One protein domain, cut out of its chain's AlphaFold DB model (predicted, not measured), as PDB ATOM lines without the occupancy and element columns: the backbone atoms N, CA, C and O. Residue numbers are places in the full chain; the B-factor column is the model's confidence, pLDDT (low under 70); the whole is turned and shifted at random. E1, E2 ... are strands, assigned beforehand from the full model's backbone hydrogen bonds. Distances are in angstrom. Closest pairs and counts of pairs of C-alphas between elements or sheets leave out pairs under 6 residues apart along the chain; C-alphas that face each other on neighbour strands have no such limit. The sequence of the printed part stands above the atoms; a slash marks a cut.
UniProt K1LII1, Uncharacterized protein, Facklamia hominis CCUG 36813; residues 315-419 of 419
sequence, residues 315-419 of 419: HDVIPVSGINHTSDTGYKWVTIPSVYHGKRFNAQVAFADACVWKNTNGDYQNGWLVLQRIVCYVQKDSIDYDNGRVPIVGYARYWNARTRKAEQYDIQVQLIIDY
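This is residues 315 to 419 of the 419 residues of an uncharacterized protein of Facklamia hominis CCUG 36813 (UniProt K1LII1). What shape do these atoms make? They make a long, narrow sandwich of two strongly twisted sheets, only partly face to face: E1, E7 and E3 cover the part of the larger sheet that holds E2, while the other end, with E6 and residues 396 to 400 of E5, runs on past them. E5, the longest strand with 12 residues, runs along much of the length, 34.8 A from first to last C-alpha, and E6 runs on into E7, from one sheet to the other. What is it built of? The printed part has 105 residues, all strand in class, with no named helix and seven strands, E1 to E7 in order; E2, E4 and E6 are each antiparallel to E5, and the second sheet runs E1, E7, E3, all antiparallel. It is only just loose, close to compact, with a radius of gyration of the C-alphas of 15.7 A, and only just a rod, spanning 50 by 25 by 18 A.

Where does the larger sheet lie? E5, residues 389 to 400, is 34.8 A long, from C-alpha 389 at (-19.046, -24.959, -18.761) to C-alpha 400 at (-17.465, -20.790, 15.755). E4, residues 369 to 378, spans 26.6 A; E2 is residues 332 to 335, 10.0 A, and E6 residues 405 to 409, 13.0 A. Where is the other sheet? E1, residues 315 to 323, and E3, residues 346 to 353, are each 22.4 A long, and E7, residues 411 to 418, is 22.2 A, ending with C-alpha 418 at (-12.977, -37.453, -18.457).

What stands beside E5? E2, beside residues 389 to 392, and E6, beside 396 to 400, lie on one side of it, with N 334 and O 390 at 2.9 A and N 398 and O 407 at 2.8 A. E4 lies on the other side, with N 395 and O 375 at 3.0 A, and bends by 55 degrees at residue 372. E4, E5 and E6 form a meander, each strand the antiparallel neighbour of the one before, in two hairpins. How do the sheets meet? They form a sandwich, two sheets face to face, with strands at 27 degrees; the closest C-alphas of E3 and E4 are Val 349 and Tyr 377, 5.8 A. What joins the second sheet? E7 is its inner strand, with N 318 of E1 and O 415 of E7 at 2.8 A, within hydrogen-bond range, and N 350 of E3 and O 414 of E7 at 2.9 A.

How large is it? The C-alphas of Gly 342 and Arg 402 are the two farthest apart, 49.8 A. Is anything cut or long? The printed part has no cut, and the link E3 to E4 is long, with 15 residues. How confident is the model? Mean pLDDT of the printed part is 88.6, and no printed residue is under 70.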
ATOM      1  N   HIS A 315      -8.533 -36.416 -20.730       81.50
ATOM      2  CA  HIS A 315      -8.468 -36.309 -19.266       81.50
ATOM      3  C   HIS A 315      -7.839 -34.968 -18.864       81.50
ATOM      4  O   HIS A 315      -6.687 -34.707 -19.214       81.50
ATOM      5  N   ASP A 316      -8.558 -34.137 -18.109       83.75
ATOM      6  CA  ASP A 316      -8.060 -32.855 -17.598       83.75
ATOM      7  C   ASP A 316      -8.407 -32.658 -16.118       83.75
ATOM      8  O   ASP A 316      -9.543 -32.870 -15.695       83.75
ATOM      9  N   VAL A 317      -7.435 -32.177 -15.334       89.06
ATOM     10  CA  VAL A 317      -7.614 -31.823 -13.917       89.06
ATOM     11  C   VAL A 317      -7.407 -30.321 -13.738       89.06
ATOM     12  O   VAL A 317      -6.311 -29.798 -13.933       89.06
ATOM     13  N   ILE A 318      -8.465 -29.616 -13.348       90.81
ATOM     14  CA  ILE A 318      -8.527 -28.154 -13.289       90.81
ATOM     15  C   ILE A 318      -8.713 -27.717 -11.826       90.81
ATOM     16  O   ILE A 318      -9.746 -28.022 -11.228       90.81
ATOM     17  N   PRO A 319      -7.765 -26.985 -11.213       92.56
ATOM     18  CA  PRO A 319      -7.945 -26.450  -9.867       92.56
ATOM     19  C   PRO A 319      -8.937 -25.279  -9.872       92.56
ATOM     20  O   PRO A 319      -8.828 -24.351 -10.673       92.56
ATOM     21  N   VAL A 320      -9.895 -25.288  -8.945       93.31
ATOM     22  CA  VAL A 320     -10.942 -24.263  -8.837       93.31
ATOM     23  C   VAL A 320     -10.989 -23.733  -7.406       93.31
ATOM     24  O   VAL A 320     -11.094 -24.495  -6.449       93.31
ATOM     25  N   SER A 321     -10.910 -22.409  -7.261       91.81
ATOM     26  CA  SER A 321     -10.909 -21.703  -5.971       91.81
ATOM     27  C   SER A 321     -12.106 -20.762  -5.823       91.81
ATOM     28  O   SER A 321     -12.734 -20.364  -6.811       91.81
ATOM     29  N   GLY A 322     -12.375 -20.340  -4.583       88.38
ATOM     30  CA  GLY A 322     -13.397 -19.335  -4.288       88.38
ATOM     31  C   GLY A 322     -14.813 -19.869  -4.482       88.38
ATOM     32  O   GLY A 322     -15.673 -19.157  -5.003       88.38
ATOM     33  N   ILE A 323     -15.036 -21.137  -4.135       90.88
ATOM     34  CA  ILE A 323     -16.346 -21.777  -4.222       90.88
ATOM     35  C   ILE A 323     -17.038 -21.624  -2.871       90.88
ATOM     36  O   ILE A 323     -16.695 -22.315  -1.919       90.88
ATOM     37  N   ASN A 324     -17.987 -20.695  -2.785       89.62
ATOM     38  CA  ASN A 324     -18.775 -20.445  -1.579       89.62
ATOM     39  C   ASN A 324     -20.256 -20.340  -1.944       89.62
ATOM     40  O   ASN A 324     -20.804 -19.251  -2.097       89.62
ATOM     41  N   HIS A 325     -20.886 -21.487  -2.171       90.31
ATOM     42  CA  HIS A 325     -22.267 -21.547  -2.626       90.31
ATOM     43  C   HIS A 325     -23.248 -21.255  -1.481       90.31
ATOM     44  O   HIS A 325     -23.327 -22.002  -0.505       90.31
ATOM     45  N   THR A 326     -24.058 -20.212  -1.638       83.81
ATOM     46  CA  THR A 326     -25.222 -19.888  -0.798       83.81
ATOM     47  C   THR A 326     -26.508 -19.998  -1.624       83.81
ATOM     48  O   THR A 326     -26.443 -20.222  -2.831       83.81
ATOM     49  N   SER A 327     -27.682 -19.838  -1.002       79.69
ATOM     50  CA  SER A 327     -28.962 -19.786  -1.732       79.69
ATOM     51  C   SER A 327     -29.014 -18.678  -2.792       79.69
ATOM     52  O   SER A 327     -29.778 -18.798  -3.743       79.69
ATOM     53  N   ASP A 328     -28.179 -17.642  -2.653       80.38
ATOM     54  CA  ASP A 328     -28.304 -16.393  -3.409       80.38
ATOM     55  C   ASP A 328     -27.209 -16.233  -4.482       80.38
ATOM     56  O   ASP A 328     -27.349 -15.438  -5.406       80.38
ATOM     57  N   THR A 329     -26.104 -16.984  -4.384       76.62
ATOM     58  CA  THR A 329     -24.901 -16.795  -5.222       76.62
ATOM     59  C   THR A 329     -24.843 -17.682  -6.472       76.62
ATOM     60  O   THR A 329     -23.975 -17.472  -7.316       76.62
ATOM     61  N   GLY A 330     -25.741 -18.667  -6.605       83.88
ATOM     62  CA  GLY A 330     -25.778 -19.601  -7.739       83.88
ATOM     63  C   GLY A 330     -24.530 -20.490  -7.882       83.88
ATOM     64  O   GLY A 330     -23.669 -20.542  -6.999       83.88
ATOM     65  N   TYR A 331     -24.433 -21.218  -9.002       90.62
ATOM     66  CA  TYR A 331     -23.317 -22.129  -9.289       90.62
ATOM     67  C   TYR A 331     -22.014 -21.392  -9.610       90.62
ATOM     68  O   TYR A 331     -22.004 -20.391 -10.330       90.62
ATOM     69  N   LYS A 332     -20.881 -21.964  -9.182       93.25
ATOM     70  CA  LYS A 332     -19.575 -21.564  -9.706       93.25
ATOM     71  C   LYS A 332     -19.371 -22.230 -11.063       93.25
ATOM     72  O   LYS A 332     -19.079 -23.420 -11.132       93.25
ATOM     73  N   TRP A 333     -19.506 -21.463 -12.136       94.94
ATOM     74  CA  TRP A 333     -19.233 -21.953 -13.485       94.94
ATOM     75  C   TRP A 333     -17.736 -21.969 -13.780       94.94
ATOM     76  O   TRP A 333     -17.044 -20.968 -13.583       94.94
ATOM     77  N   VAL A 334     -17.252 -23.098 -14.287       94.94
ATOM     78  CA  VAL A 334     -15.865 -23.290 -14.719       94.94
ATOM     79  C   VAL A 334     -15.870 -23.612 -16.203       94.94
ATOM     80  O   VAL A 334     -16.522 -24.563 -16.623       94.94
ATOM     81  N   THR A 335     -15.173 -22.806 -16.999       94.69
ATOM     82  CA  THR A 335     -15.007 -23.077 -18.432       94.69
ATOM     83  C   THR A 335     -13.861 -24.062 -18.604       94.69
ATOM     84  O   THR A 335     -12.755 -23.798 -18.133       94.69
ATOM     85  N   ILE A 336     -14.136 -25.198 -19.241       89.31
ATOM     86  CA  ILE A 336     -13.147 -26.249 -19.498       89.31
ATOM     87  C   ILE A 336     -12.509 -26.048 -20.884       89.31
ATOM     88  O   ILE A 336     -13.053 -25.287 -21.696       89.31
ATOM     89  N   PRO A 337     -11.359 -26.687 -21.178       86.06
ATOM     90  CA  PRO A 337     -10.677 -26.539 -22.459       86.06
ATOM     91  C   PRO A 337     -11.602 -26.761 -23.664       86.06
ATOM     92  O   PRO A 337     -12.489 -27.617 -23.643       86.06
ATOM     93  N   SER A 338     -11.364 -26.025 -24.753       81.62
ATOM     94  CA  SER A 338     -12.229 -26.041 -25.945       81.62
ATOM     95  C   SER A 338     -12.352 -27.412 -26.615       81.62
ATOM     96  O   SER A 338     -13.268 -27.642 -27.397       81.62
ATOM     97  N   VAL A 339     -11.453 -28.349 -26.300       76.62
ATOM     98  CA  VAL A 339     -11.499 -29.730 -26.796       76.62
ATOM     99  C   VAL A 339     -12.759 -30.487 -26.351       76.62
ATOM    100  O   VAL A 339     -13.145 -31.441 -27.032       76.62
ATOM    101  N   TYR A 340     -13.415 -30.057 -25.267       82.94
ATOM    102  CA  TYR A 340     -14.651 -30.654 -24.747       82.94
ATOM    103  C   TYR A 340     -15.933 -29.955 -25.224       82.94
ATOM    104  O   TYR A 340     -17.024 -30.471 -24.988       82.94
ATOM    105  N   HIS A 341     -15.832 -28.789 -25.872       86.44
ATOM    106  CA  HIS A 341     -17.003 -27.996 -26.269       86.44
ATOM    107  C   HIS A 341     -17.817 -28.747 -27.328       86.44
ATOM    108  O   HIS A 341     -17.264 -29.295 -28.284       86.44
ATOM    109  N   GLY A 342     -19.132 -28.812 -27.131       80.75
ATOM    110  CA  GLY A 342     -20.064 -29.565 -27.969       80.75
ATOM    111  C   GLY A 342     -19.985 -31.088 -27.820       80.75
ATOM    112  O   GLY A 342     -20.641 -31.798 -28.582       80.75
ATOM    113  N   LYS A 343     -19.201 -31.624 -26.872       79.56
ATOM    114  CA  LYS A 343     -19.086 -33.074 -26.654       79.56
ATOM    115  C   LYS A 343     -19.608 -33.490 -25.284       79.56
ATOM    116  O   LYS A 343     -19.564 -32.723 -24.330       79.56
ATOM    117  N   ARG A 344     -20.084 -34.733 -25.172       85.62
ATOM    118  CA  ARG A 344     -20.449 -35.333 -23.880       85.62
ATOM    119  C   ARG A 344     -19.183 -35.748 -23.139       85.62
ATOM    120  O   ARG A 344     -18.313 -36.350 -23.743       85.62
ATOM    121  N   PHE A 345     -19.105 -35.436 -21.854       87.06
ATOM    122  CA  PHE A 345     -17.998 -35.804 -20.975       87.06
ATOM    123  C   PHE A 345     -18.530 -36.077 -19.566       87.06
ATOM    124  O   PHE A 345     -19.619 -35.623 -19.188       87.06
ATOM    125  N   ASN A 346     -17.737 -36.799 -18.787       89.81
ATOM    126  CA  ASN A 346     -17.916 -36.991 -17.363       89.81
ATOM    127  C   ASN A 346     -17.161 -35.900 -16.604       89.81
ATOM    128  O   ASN A 346     -15.973 -35.686 -16.808       89.81
ATOM    129  N   ALA A 347     -17.864 -35.212 -15.709       92.94
ATOM    130  CA  ALA A 347     -17.270 -34.230 -14.816       92.94
ATOM    131  C   ALA A 347     -17.423 -34.688 -13.368       92.94
ATOM    132  O   ALA A 347     -18.520 -35.045 -12.918       92.94
ATOM    133  N   GLN A 348     -16.317 -34.654 -12.638       93.62
ATOM    134  CA  GLN A 348     -16.242 -34.984 -11.224       93.62
ATOM    135  C   GLN A 348     -15.490 -33.887 -10.486       93.62
ATOM    136  O   GLN A 348     -14.703 -33.151 -11.071       93.62
ATOM    137  N   VAL A 349     -15.740 -33.756  -9.189       94.38
ATOM    138  CA  VAL A 349     -15.031 -32.785  -8.363       94.38
ATOM    139  C   VAL A 349     -14.513 -33.465  -7.109       94.38
ATOM    140  O   VAL A 349     -15.249 -34.199  -6.449       94.38
ATOM    141  N   ALA A 350     -13.251 -33.209  -6.789       93.69
ATOM    142  CA  ALA A 350     -12.608 -33.659  -5.567       93.69
ATOM    143  C   ALA A 350     -12.325 -32.455  -4.666       93.69
ATOM    144  O   ALA A 350     -11.810 -31.433  -5.121       93.69
ATOM    145  N   PHE A 351     -12.669 -32.564  -3.384       93.44
ATOM    146  CA  PHE A 351     -12.314 -31.560  -2.382       93.44
ATOM    147  C   PHE A 351     -10.788 -31.460  -2.238       93.44
ATOM    148  O   PHE A 351     -10.123 -32.489  -2.136       93.44
ATOM    149  N   ALA A 352     -10.251 -30.237  -2.208       92.50
ATOM    150  CA  ALA A 352      -8.817 -29.988  -2.056       92.50
ATOM    151  C   ALA A 352      -8.475 -29.272  -0.736       92.50
ATOM    152  O   ALA A 352      -7.592 -29.726  -0.016       92.50
ATOM    153  N   ASP A 353      -9.174 -28.181  -0.397       90.38
ATOM    154  CA  ASP A 353      -8.955 -27.414   0.842       90.38
ATOM    155  C   ASP A 353     -10.253 -26.695   1.265       90.38
ATOM    156  O   ASP A 353     -11.053 -26.283   0.423       90.38
ATOM    157  N   ALA A 354     -10.482 -26.541   2.572       86.12
ATOM    158  CA  ALA A 354     -11.626 -25.829   3.149       86.12
ATOM    159  C   ALA A 354     -11.345 -24.336   3.413       86.12
ATOM    160  O   ALA A 354     -12.161 -23.663   4.039       86.12
ATOM    161  N   CYS A 355     -10.177 -23.842   2.984       84.25
ATOM    162  CA  CYS A 355      -9.768 -22.432   2.944       84.25
ATOM    163  C   CYS A 355      -9.983 -21.634   4.245       84.25
ATOM    164  O   CYS A 355     -10.105 -20.408   4.234       84.25
ATOM    165  N   VAL A 356      -9.963 -22.318   5.392       74.62
ATOM    166  CA  VAL A 356     -10.249 -21.743   6.721       74.62
ATOM    167  C   VAL A 356      -9.219 -20.695   7.146       74.62
ATOM    168  O   VAL A 356      -9.492 -19.842   7.990       74.62
ATOM    169  N   TRP A 357      -8.041 -20.706   6.514       71.12
ATOM    170  CA  TRP A 357      -7.004 -19.685   6.666       71.12
ATOM    171  C   TRP A 357      -7.478 -18.268   6.302       71.12
ATOM    172  O   TRP A 357      -6.830 -17.300   6.689       71.12
ATOM    173  N   LYS A 358      -8.616 -18.114   5.609       71.12
ATOM    174  CA  LYS A 358      -9.237 -16.806   5.343       71.12
ATOM    175  C   LYS A 358      -9.957 -16.190   6.543       71.12
ATOM    176  O   LYS A 358     -10.367 -15.034   6.461       71.12
ATOM    177  N   ASN A 359     -10.109 -16.908   7.658       77.25
ATOM    178  CA  ASN A 359     -10.536 -16.291   8.911       77.25
ATOM    179  C   ASN A 359      -9.431 -15.336   9.408       77.25
ATOM    180  O   ASN A 359      -8.429 -15.756   9.981       77.25
ATOM    181  N   THR A 360      -9.626 -14.033   9.203       76.06
ATOM    182  CA  THR A 360      -8.683 -12.981   9.623       76.06
ATOM    183  C   THR A 360      -8.741 -12.670  11.120       76.06
ATOM    184  O   THR A 360      -7.910 -11.921  11.623       76.06
ATOM    185  N   ASN A 361      -9.713 -13.233  11.844       79.06
ATOM    186  CA  ASN A 361      -9.944 -12.976  13.268       79.06
ATOM    187  C   ASN A 361      -9.135 -13.906  14.192       79.06
ATOM    188  O   ASN A 361      -9.264 -13.817  15.414       79.06
ATOM    189  N   GLY A 362      -8.323 -14.800  13.616       80.25
ATOM    190  CA  GLY A 362      -7.525 -15.785  14.343       80.25
ATOM    191  C   GLY A 362      -8.346 -16.929  14.949       80.25
ATOM    192  O   GLY A 362      -7.798 -17.733  15.697       80.25
ATOM    193  N   ASP A 363      -9.643 -17.046  14.650       84.75
ATOM    194  CA  ASP A 363     -10.518 -18.054  15.266       84.75
ATOM    195  C   ASP A 363     -10.107 -19.483  14.854       84.75
ATOM    196  O   ASP A 363     -10.213 -20.414  15.650       84.75
ATOM    197  N   TYR A 364      -9.573 -19.660  13.637       82.19
ATOM    198  CA  TYR A 364      -8.992 -20.934  13.192       82.19
ATOM    199  C   TYR A 364      -7.736 -21.304  13.995       82.19
ATOM    200  O   TYR A 364      -7.633 -22.409  14.521       82.19
ATOM    201  N   GLN A 365      -6.801 -20.357  14.127       82.94
ATOM    202  CA  GLN A 365      -5.511 -20.552  14.802       82.94
ATOM    203  C   GLN A 365      -5.685 -20.842  16.297       82.94
ATOM    204  O   GLN A 365      -4.934 -21.626  16.866       82.94
ATOM    205  N   ASN A 366      -6.709 -20.247  16.915       86.12
ATOM    206  CA  ASN A 366      -7.061 -20.460  18.318       86.12
ATOM    207  C   ASN A 366      -7.937 -21.710  18.551       86.12
ATOM    208  O   ASN A 366      -8.354 -21.960  19.682       86.12
ATOM    209  N   GLY A 367      -8.234 -22.495  17.506       84.69
ATOM    210  CA  GLY A 367      -9.007 -23.737  17.613       84.69
ATOM    211  C   GLY A 367     -10.499 -23.535  17.892       84.69
ATOM    212  O   GLY A 367     -11.158 -24.429  18.416       84.69
ATOM    213  N   TRP A 368     -11.051 -22.360  17.579       88.44
ATOM    214  CA  TRP A 368     -12.454 -22.022  17.848       88.44
ATOM    215  C   TRP A 368     -13.405 -22.422  16.722       88.44
ATOM    216  O   TRP A 368     -14.620 -22.416  16.925       88.44
ATOM    217  N   LEU A 369     -12.872 -22.779  15.553       88.75
ATOM    218  CA  LEU A 369     -13.647 -23.245  14.409       88.75
ATOM    219  C   LEU A 369     -13.685 -24.771  14.365       88.75
ATOM    220  O   LEU A 369     -12.667 -25.428  14.162       88.75
ATOM    221  N   VAL A 370     -14.886 -25.333  14.488       87.81
ATOM    222  CA  VAL A 370     -15.131 -26.771  14.346       87.81
ATOM    223  C   VAL A 370     -15.824 -27.022  13.015       87.81
ATOM    224  O   VAL A 370     -16.909 -26.489  12.777       87.81
ATOM    225  N   LEU A 371     -15.210 -27.822  12.140       90.38
ATOM    226  CA  LEU A 371     -15.817 -28.196  10.865       90.38
ATOM    227  C   LEU A 371     -17.092 -29.006  11.118       90.38
ATOM    228  O   LEU A 371     -17.060 -30.037  11.782       90.38
ATOM    229  N   GLN A 372     -18.208 -28.554  10.553       91.88
ATOM    230  CA  GLN A 372     -19.490 -29.254  10.640       91.88
ATOM    231  C   GLN A 372     -19.789 -30.048   9.371       91.88
ATOM    232  O   GLN A 372     -20.283 -31.169   9.440       91.88
ATOM    233  N   ARG A 373     -19.546 -29.449   8.200       90.94
ATOM    234  CA  ARG A 373     -19.906 -30.038   6.906       90.94
ATOM    235  C   ARG A 373     -19.037 -29.474   5.795       90.94
ATOM    236  O   ARG A 373     -18.835 -28.265   5.732       90.94
ATOM    237  N   ILE A 374     -18.640 -30.341   4.872       92.25
ATOM    238  CA  ILE A 374     -18.102 -29.962   3.565       92.25
ATOM    239  C   ILE A 374     -19.097 -30.415   2.503       92.25
ATOM    240  O   ILE A 374     -19.668 -31.503   2.591       92.25
ATOM    241  N   VAL A 375     -19.326 -29.563   1.510       91.62
ATOM    242  CA  VAL A 375     -20.089 -29.900   0.311       91.62
ATOM    243  C   VAL A 375     -19.233 -29.567  -0.889       91.62
ATOM    244  O   VAL A 375     -18.778 -28.437  -1.009       91.62
ATOM    245  N   CYS A 376     -19.053 -30.527  -1.786       92.94
ATOM    246  CA  CYS A 376     -18.554 -30.282  -3.129       92.94
ATOM    247  C   CYS A 376     -19.173 -31.303  -4.083       92.94
ATOM    248  O   CYS A 376     -19.097 -32.506  -3.837       92.94
ATOM    249  N   TYR A 377     -19.813 -30.841  -5.151       94.50
ATOM    250  CA  TYR A 377     -20.276 -31.705  -6.234       94.50
ATOM    251  C   TYR A 377     -20.476 -30.893  -7.517       94.50
ATOM    252  O   TYR A 377     -20.612 -29.667  -7.492       94.50
ATOM    253  N   VAL A 378     -20.487 -31.592  -8.649       95.88
ATOM    254  CA  VAL A 378     -20.874 -31.024  -9.944       95.88
ATOM    255  C   VAL A 378     -22.388 -31.144 -10.094       95.88
ATOM    256  O   VAL A 378     -22.929 -32.241  -9.930       95.88
ATOM    257  N   GLN A 379     -23.075 -30.055 -10.444       94.00
ATOM    258  CA  GLN A 379     -24.500 -30.105 -10.783       94.00
ATOM    259  C   GLN A 379     -24.661 -30.681 -12.199       94.00
ATOM    260  O   GLN A 379     -24.735 -29.946 -13.183       94.00
ATOM    261  N   LYS A 380     -24.672 -32.015 -12.306       91.19
ATOM    262  CA  LYS A 380     -24.603 -32.733 -13.592       91.19
ATOM    263  C   LYS A 380     -25.695 -32.331 -14.588       91.19
ATOM    264  O   LYS A 380     -25.399 -32.160 -15.765       91.19
ATOM    265  N   ASP A 381     -26.919 -32.112 -14.113       92.81
ATOM    266  CA  ASP A 381     -28.069 -31.778 -14.971       92.81
ATOM    267  C   ASP A 381     -27.999 -30.370 -15.575       92.81
ATOM    268  O   ASP A 381     -28.773 -30.029 -16.463       92.81
ATOM    269  N   SER A 382     -27.081 -29.538 -15.087       93.69
ATOM    270  CA  SER A 382     -26.905 -28.163 -15.545       93.69
ATOM    271  C   SER A 382     -25.606 -27.970 -16.325       93.69
ATOM    272  O   SER A 382     -25.240 -26.833 -16.591       93.69
ATOM    273  N   ILE A 383     -24.880 -29.036 -16.685       95.12
ATOM    274  CA  ILE A 383     -23.664 -28.903 -17.499       95.12
ATOM    275  C   ILE A 383     -24.017 -28.289 -18.861       95.12
ATOM    276  O   ILE A 383     -24.868 -28.795 -19.590       95.12
ATOM    277  N   ASP A 384     -23.318 -27.212 -19.214       95.19
ATOM    278  CA  ASP A 384     -23.416 -26.564 -20.518       95.19
ATOM    279  C   ASP A 384     -22.382 -27.202 -21.447       95.19
ATOM    280  O   ASP A 384     -21.213 -26.808 -21.477       95.19
ATOM    281  N   TYR A 385     -22.809 -28.249 -22.152       91.38
ATOM    282  CA  TYR A 385     -21.949 -28.985 -23.075       91.38
ATOM    283  C   TYR A 385     -21.553 -28.145 -24.291       91.38
ATOM    284  O   TYR A 385     -20.410 -28.242 -24.733       91.38
ATOM    285  N   ASP A 386     -22.444 -27.290 -24.796       92.12
ATOM    286  CA  ASP A 386     -22.211 -26.493 -26.008       92.12
ATOM    287  C   ASP A 386     -21.046 -25.517 -25.821       92.12
ATOM    288  O   ASP A 386     -20.170 -25.428 -26.680       92.12
ATOM    289  N   ASN A 387     -20.983 -24.850 -24.665       91.69
ATOM    290  CA  ASN A 387     -19.920 -23.892 -24.345       91.69
ATOM    291  C   ASN A 387     -18.834 -24.466 -23.417       91.69
ATOM    292  O   ASN A 387     -17.971 -23.720 -22.953       91.69
ATOM    293  N   GLY A 388     -18.909 -25.760 -23.084       90.50
ATOM    294  CA  GLY A 388     -18.007 -26.435 -22.148       90.50
ATOM    295  C   GLY A 388     -17.899 -25.721 -20.803       90.50
ATOM    296  O   GLY A 388     -16.808 -25.318 -20.390       90.50
ATOM    297  N   ARG A 389     -19.027 -25.535 -20.112       94.44
ATOM    298  CA  ARG A 389     -19.046 -24.959 -18.761       94.44
ATOM    299  C   ARG A 389     -19.621 -25.945 -17.759       94.44
ATOM    300  O   ARG A 389     -20.723 -26.463 -17.929       94.44
ATOM    301  N   VAL A 390     -18.875 -26.167 -16.684       95.75
ATOM    302  CA  VAL A 390     -19.246 -27.086 -15.611       95.75
ATOM    303  C   VAL A 390     -19.672 -26.291 -14.373       95.75
ATOM    304  O   VAL A 390     -18.874 -25.501 -13.861       95.75
ATOM    305  N   PRO A 391     -20.913 -26.467 -13.882       95.56
ATOM    306  CA  PRO A 391     -21.391 -25.829 -12.664       95.56
ATOM    307  C   PRO A 391     -20.953 -26.624 -11.433       95.56
ATOM    308  O   PRO A 391     -21.299 -27.796 -11.262       95.56
ATOM    309  N   ILE A 392     -20.216 -25.965 -10.545       95.25
ATOM    310  CA  ILE A 392     -19.752 -26.545  -9.287       95.25
ATOM    311  C   ILE A 392     -20.509 -25.911  -8.121       95.25
ATOM    312  O   ILE A 392     -20.628 -24.685  -8.016       95.25
ATOM    313  N   VAL A 393     -20.988 -26.765  -7.219       93.12
ATOM    314  CA  VAL A 393     -21.535 -26.385  -5.919       93.12
ATOM    315  C   VAL A 393     -20.528 -26.774  -4.857       93.12
ATOM    316  O   VAL A 393     -20.089 -27.923  -4.808       93.12
ATOM    317  N   GLY A 394     -20.201 -25.846  -3.962       92.81
ATOM    318  CA  GLY A 394     -19.446 -26.211  -2.781       92.81
ATOM    319  C   GLY A 394     -19.272 -25.108  -1.756       92.81
ATOM    320  O   GLY A 394     -19.433 -23.928  -2.058       92.81
ATOM    321  N   TYR A 395     -19.029 -25.529  -0.522       92.38
ATOM    322  CA  TYR A 395     -18.769 -24.679   0.635       92.38
ATOM    323  C   TYR A 395     -18.310 -25.547   1.813       92.38
ATOM    324  O   TYR A 395     -18.587 -26.752   1.863       92.38
ATOM    325  N   ALA A 396     -17.668 -24.922   2.797       92.81
ATOM    326  CA  ALA A 396     -17.379 -25.541   4.081       92.81
ATOM    327  C   ALA A 396     -18.066 -24.752   5.197       92.81
ATOM    328  O   ALA A 396     -18.016 -23.524   5.241       92.81
ATOM    329  N   ARG A 397     -18.755 -25.461   6.092       91.56
ATOM    330  CA  ARG A 397     -19.510 -24.869   7.198       91.56
ATOM    331  C   ARG A 397     -18.863 -25.219   8.524       91.56
ATOM    332  O   ARG A 397     -18.603 -26.391   8.797       91.56
ATOM    333  N   TYR A 398     -18.659 -24.199   9.344       90.88
ATOM    334  CA  TYR A 398     -17.979 -24.275  10.626       90.88
ATOM    335  C   TYR A 398     -18.872 -23.749  11.744       90.88
ATOM    336  O   TYR A 398     -19.638 -22.808  11.552       90.88
ATOM    337  N   TRP A 399     -18.746 -24.336  12.929       91.88
ATOM    338  CA  TRP A 399     -19.254 -23.760  14.166       91.88
ATOM    339  C   TRP A 399     -18.144 -22.946  14.819       91.88
ATOM    340  O   TRP A 399     -17.091 -23.498  15.138       91.88
ATOM    341  N   ASN A 400     -18.380 -21.653  15.028       91.00
ATOM    342  CA  ASN A 400     -17.465 -20.790  15.755       91.00
ATOM    343  C   ASN A 400     -17.853 -20.778  17.240       91.00
ATOM    344  O   ASN A 400     -18.868 -20.200  17.636       91.00
ATOM    345  N   ALA A 401     -17.046 -21.433  18.074       88.81
ATOM    346  CA  ALA A 401     -17.293 -21.562  19.507       88.81
ATOM    347  C   ALA A 401     -17.205 -20.220  20.258       88.81
ATOM    348  O   ALA A 401     -17.867 -20.053  21.284       88.81
ATOM    349  N   ARG A 402     -16.444 -19.249  19.728       88.75
ATOM    350  CA  ARG A 402     -16.298 -17.904  20.304       88.75
ATOM    351  C   ARG A 402     -17.547 -17.064  20.090       88.75
ATOM    352  O   ARG A 402     -18.062 -16.471  21.033       88.75
ATOM    353  N   THR A 403     -18.028 -17.001  18.850       88.88
ATOM    354  CA  THR A 403     -19.193 -16.183  18.475       88.88
ATOM    355  C   THR A 403     -20.518 -16.921  18.667       88.88
ATOM    356  O   THR A 403     -21.576 -16.293  18.620       88.88
ATOM    357  N   ARG A 404     -20.461 -18.237  18.922       90.25
ATOM    358  CA  ARG A 404     -21.602 -19.160  19.045       90.25
ATOM    359  C   ARG A 404     -22.516 -19.118  17.819       90.25
ATOM    360  O   ARG A 404     -23.741 -19.119  17.942       90.25
ATOM    361  N   LYS A 405     -21.914 -19.038  16.631       90.88
ATOM    362  CA  LYS A 405     -22.618 -18.956  15.346       90.88
ATOM    363  C   LYS A 405     -21.999 -19.904  14.330       90.88
ATOM    364  O   LYS A 405     -20.820 -20.238  14.399       90.88
ATOM    365  N   ALA A 406     -22.823 -20.334  13.379       88.94
ATOM    366  CA  ALA A 406     -22.350 -21.063  12.215       88.94
ATOM    367  C   ALA A 406     -21.849 -20.074  11.158       88.94
ATOM    368  O   ALA A 406     -22.550 -19.120  10.820       88.94
ATOM    369  N   GLU A 407     -20.667 -20.338  10.620       88.69
ATOM    370  CA  GLU A 407     -20.005 -19.539   9.593       88.69
ATOM    371  C   GLU A 407     -19.724 -20.415   8.367       88.69
ATOM    372  O   GLU A 407     -19.498 -21.623   8.489       88.69
ATOM    373  N   GLN A 408     -19.770 -19.818   7.177       89.75
ATOM    374  CA  GLN A 408     -19.522 -20.511   5.917       89.75
ATOM    375  C   GLN A 408     -18.312 -19.899   5.216       89.75
ATOM    376  O   GLN A 408     -18.257 -18.688   5.009       89.75
ATOM    377  N   TYR A 409     -17.376 -20.757   4.830       88.75
ATOM    378  CA  TYR A 409     -16.154 -20.396   4.129       88.75
ATOM    379  C   TYR A 409     -16.163 -20.994   2.723       88.75
ATOM    380  O   TYR A 409     -16.881 -21.961   2.431       88.75
ATOM    381  N   ASP A 410     -15.384 -20.374   1.843       90.06
ATOM    382  CA  ASP A 410     -15.145 -20.915   0.520       90.06
ATOM    383  C   ASP A 410     -14.284 -22.177   0.587       90.06
ATOM    384  O   ASP A 410     -13.628 -22.455   1.586       90.06
ATOM    385  N   ILE A 411     -14.301 -22.951  -0.490       92.81
ATOM    386  CA  ILE A 411     -13.458 -24.133  -0.642       92.81
ATOM    387  C   ILE A 411     -12.648 -24.064  -1.932       92.81
ATOM    388  O   ILE A 411     -12.978 -23.332  -2.878       92.81
ATOM    389  N   GLN A 412     -11.611 -24.890  -1.969       93.88
ATOM    390  CA  GLN A 412     -10.864 -25.267  -3.156       93.88
ATOM    391  C   GLN A 412     -11.162 -26.711  -3.528       93.88
ATOM    392  O   GLN A 412     -11.309 -27.586  -2.671       93.88
ATOM    393  N   VAL A 413     -11.228 -26.957  -4.830       95.12
ATOM    394  CA  VAL A 413     -11.498 -28.276  -5.395       95.12
ATOM    395  C   VAL A 413     -10.669 -28.507  -6.654       95.12
ATOM    396  O   VAL A 413     -10.173 -27.563  -7.270       95.12
ATOM    397  N   GLN A 414     -10.573 -29.763  -7.068       95.44
ATOM    398  CA  GLN A 414     -10.093 -30.159  -8.386       95.44
ATOM    399  C   GLN A 414     -11.277 -30.651  -9.215       95.44
ATOM    400  O   GLN A 414     -11.958 -31.598  -8.825       95.44
ATOM    401  N   LEU A 415     -11.541 -29.985 -10.336       94.50
ATOM    402  CA  LEU A 415     -12.492 -30.430 -11.344       94.50
ATOM    403  C   LEU A 415     -11.778 -31.405 -12.278       94.50
ATOM    404  O   LEU A 415     -10.822 -31.027 -12.944       94.50
ATOM    405  N   ILE A 416     -12.249 -32.641 -12.318       92.62
ATOM    406  CA  ILE A 416     -11.722 -33.713 -13.157       92.62
ATOM    407  C   ILE A 416     -12.702 -33.910 -14.308       92.62
ATOM    408  O   ILE A 416     -13.901 -34.099 -14.076       92.62
ATOM    409  N   ILE A 417     -12.197 -33.820 -15.532       90.44
ATOM    410  CA  ILE A 417     -12.952 -34.042 -16.758       90.44
ATOM    411  C   ILE A 417     -12.383 -35.268 -17.450       90.44
ATOM    412  O   ILE A 417     -11.196 -35.304 -17.750       90.44
ATOM    413  N   ASP A 418     -13.258 -36.225 -17.725       85.31
ATOM    414  CA  ASP A 418     -12.977 -37.453 -18.457       85.31
ATOM    415  C   ASP A 418     -13.952 -37.567 -19.625       85.31
ATOM    416  O   ASP A 418     -15.123 -37.204 -19.486       85.31
ATOM    417  N   TYR A 419     -13.515 -38.101 -20.761       71.19
ATOM    418  CA  TYR A 419     -14.411 -38.409 -21.880       71.19
ATOM    419  C   TYR A 419     -14.876 -39.854 -21.903       71.19
ATOM    420  O   TYR A 419     -14.018 -40.757 -21.801       71.19
TER     421      TYR A 419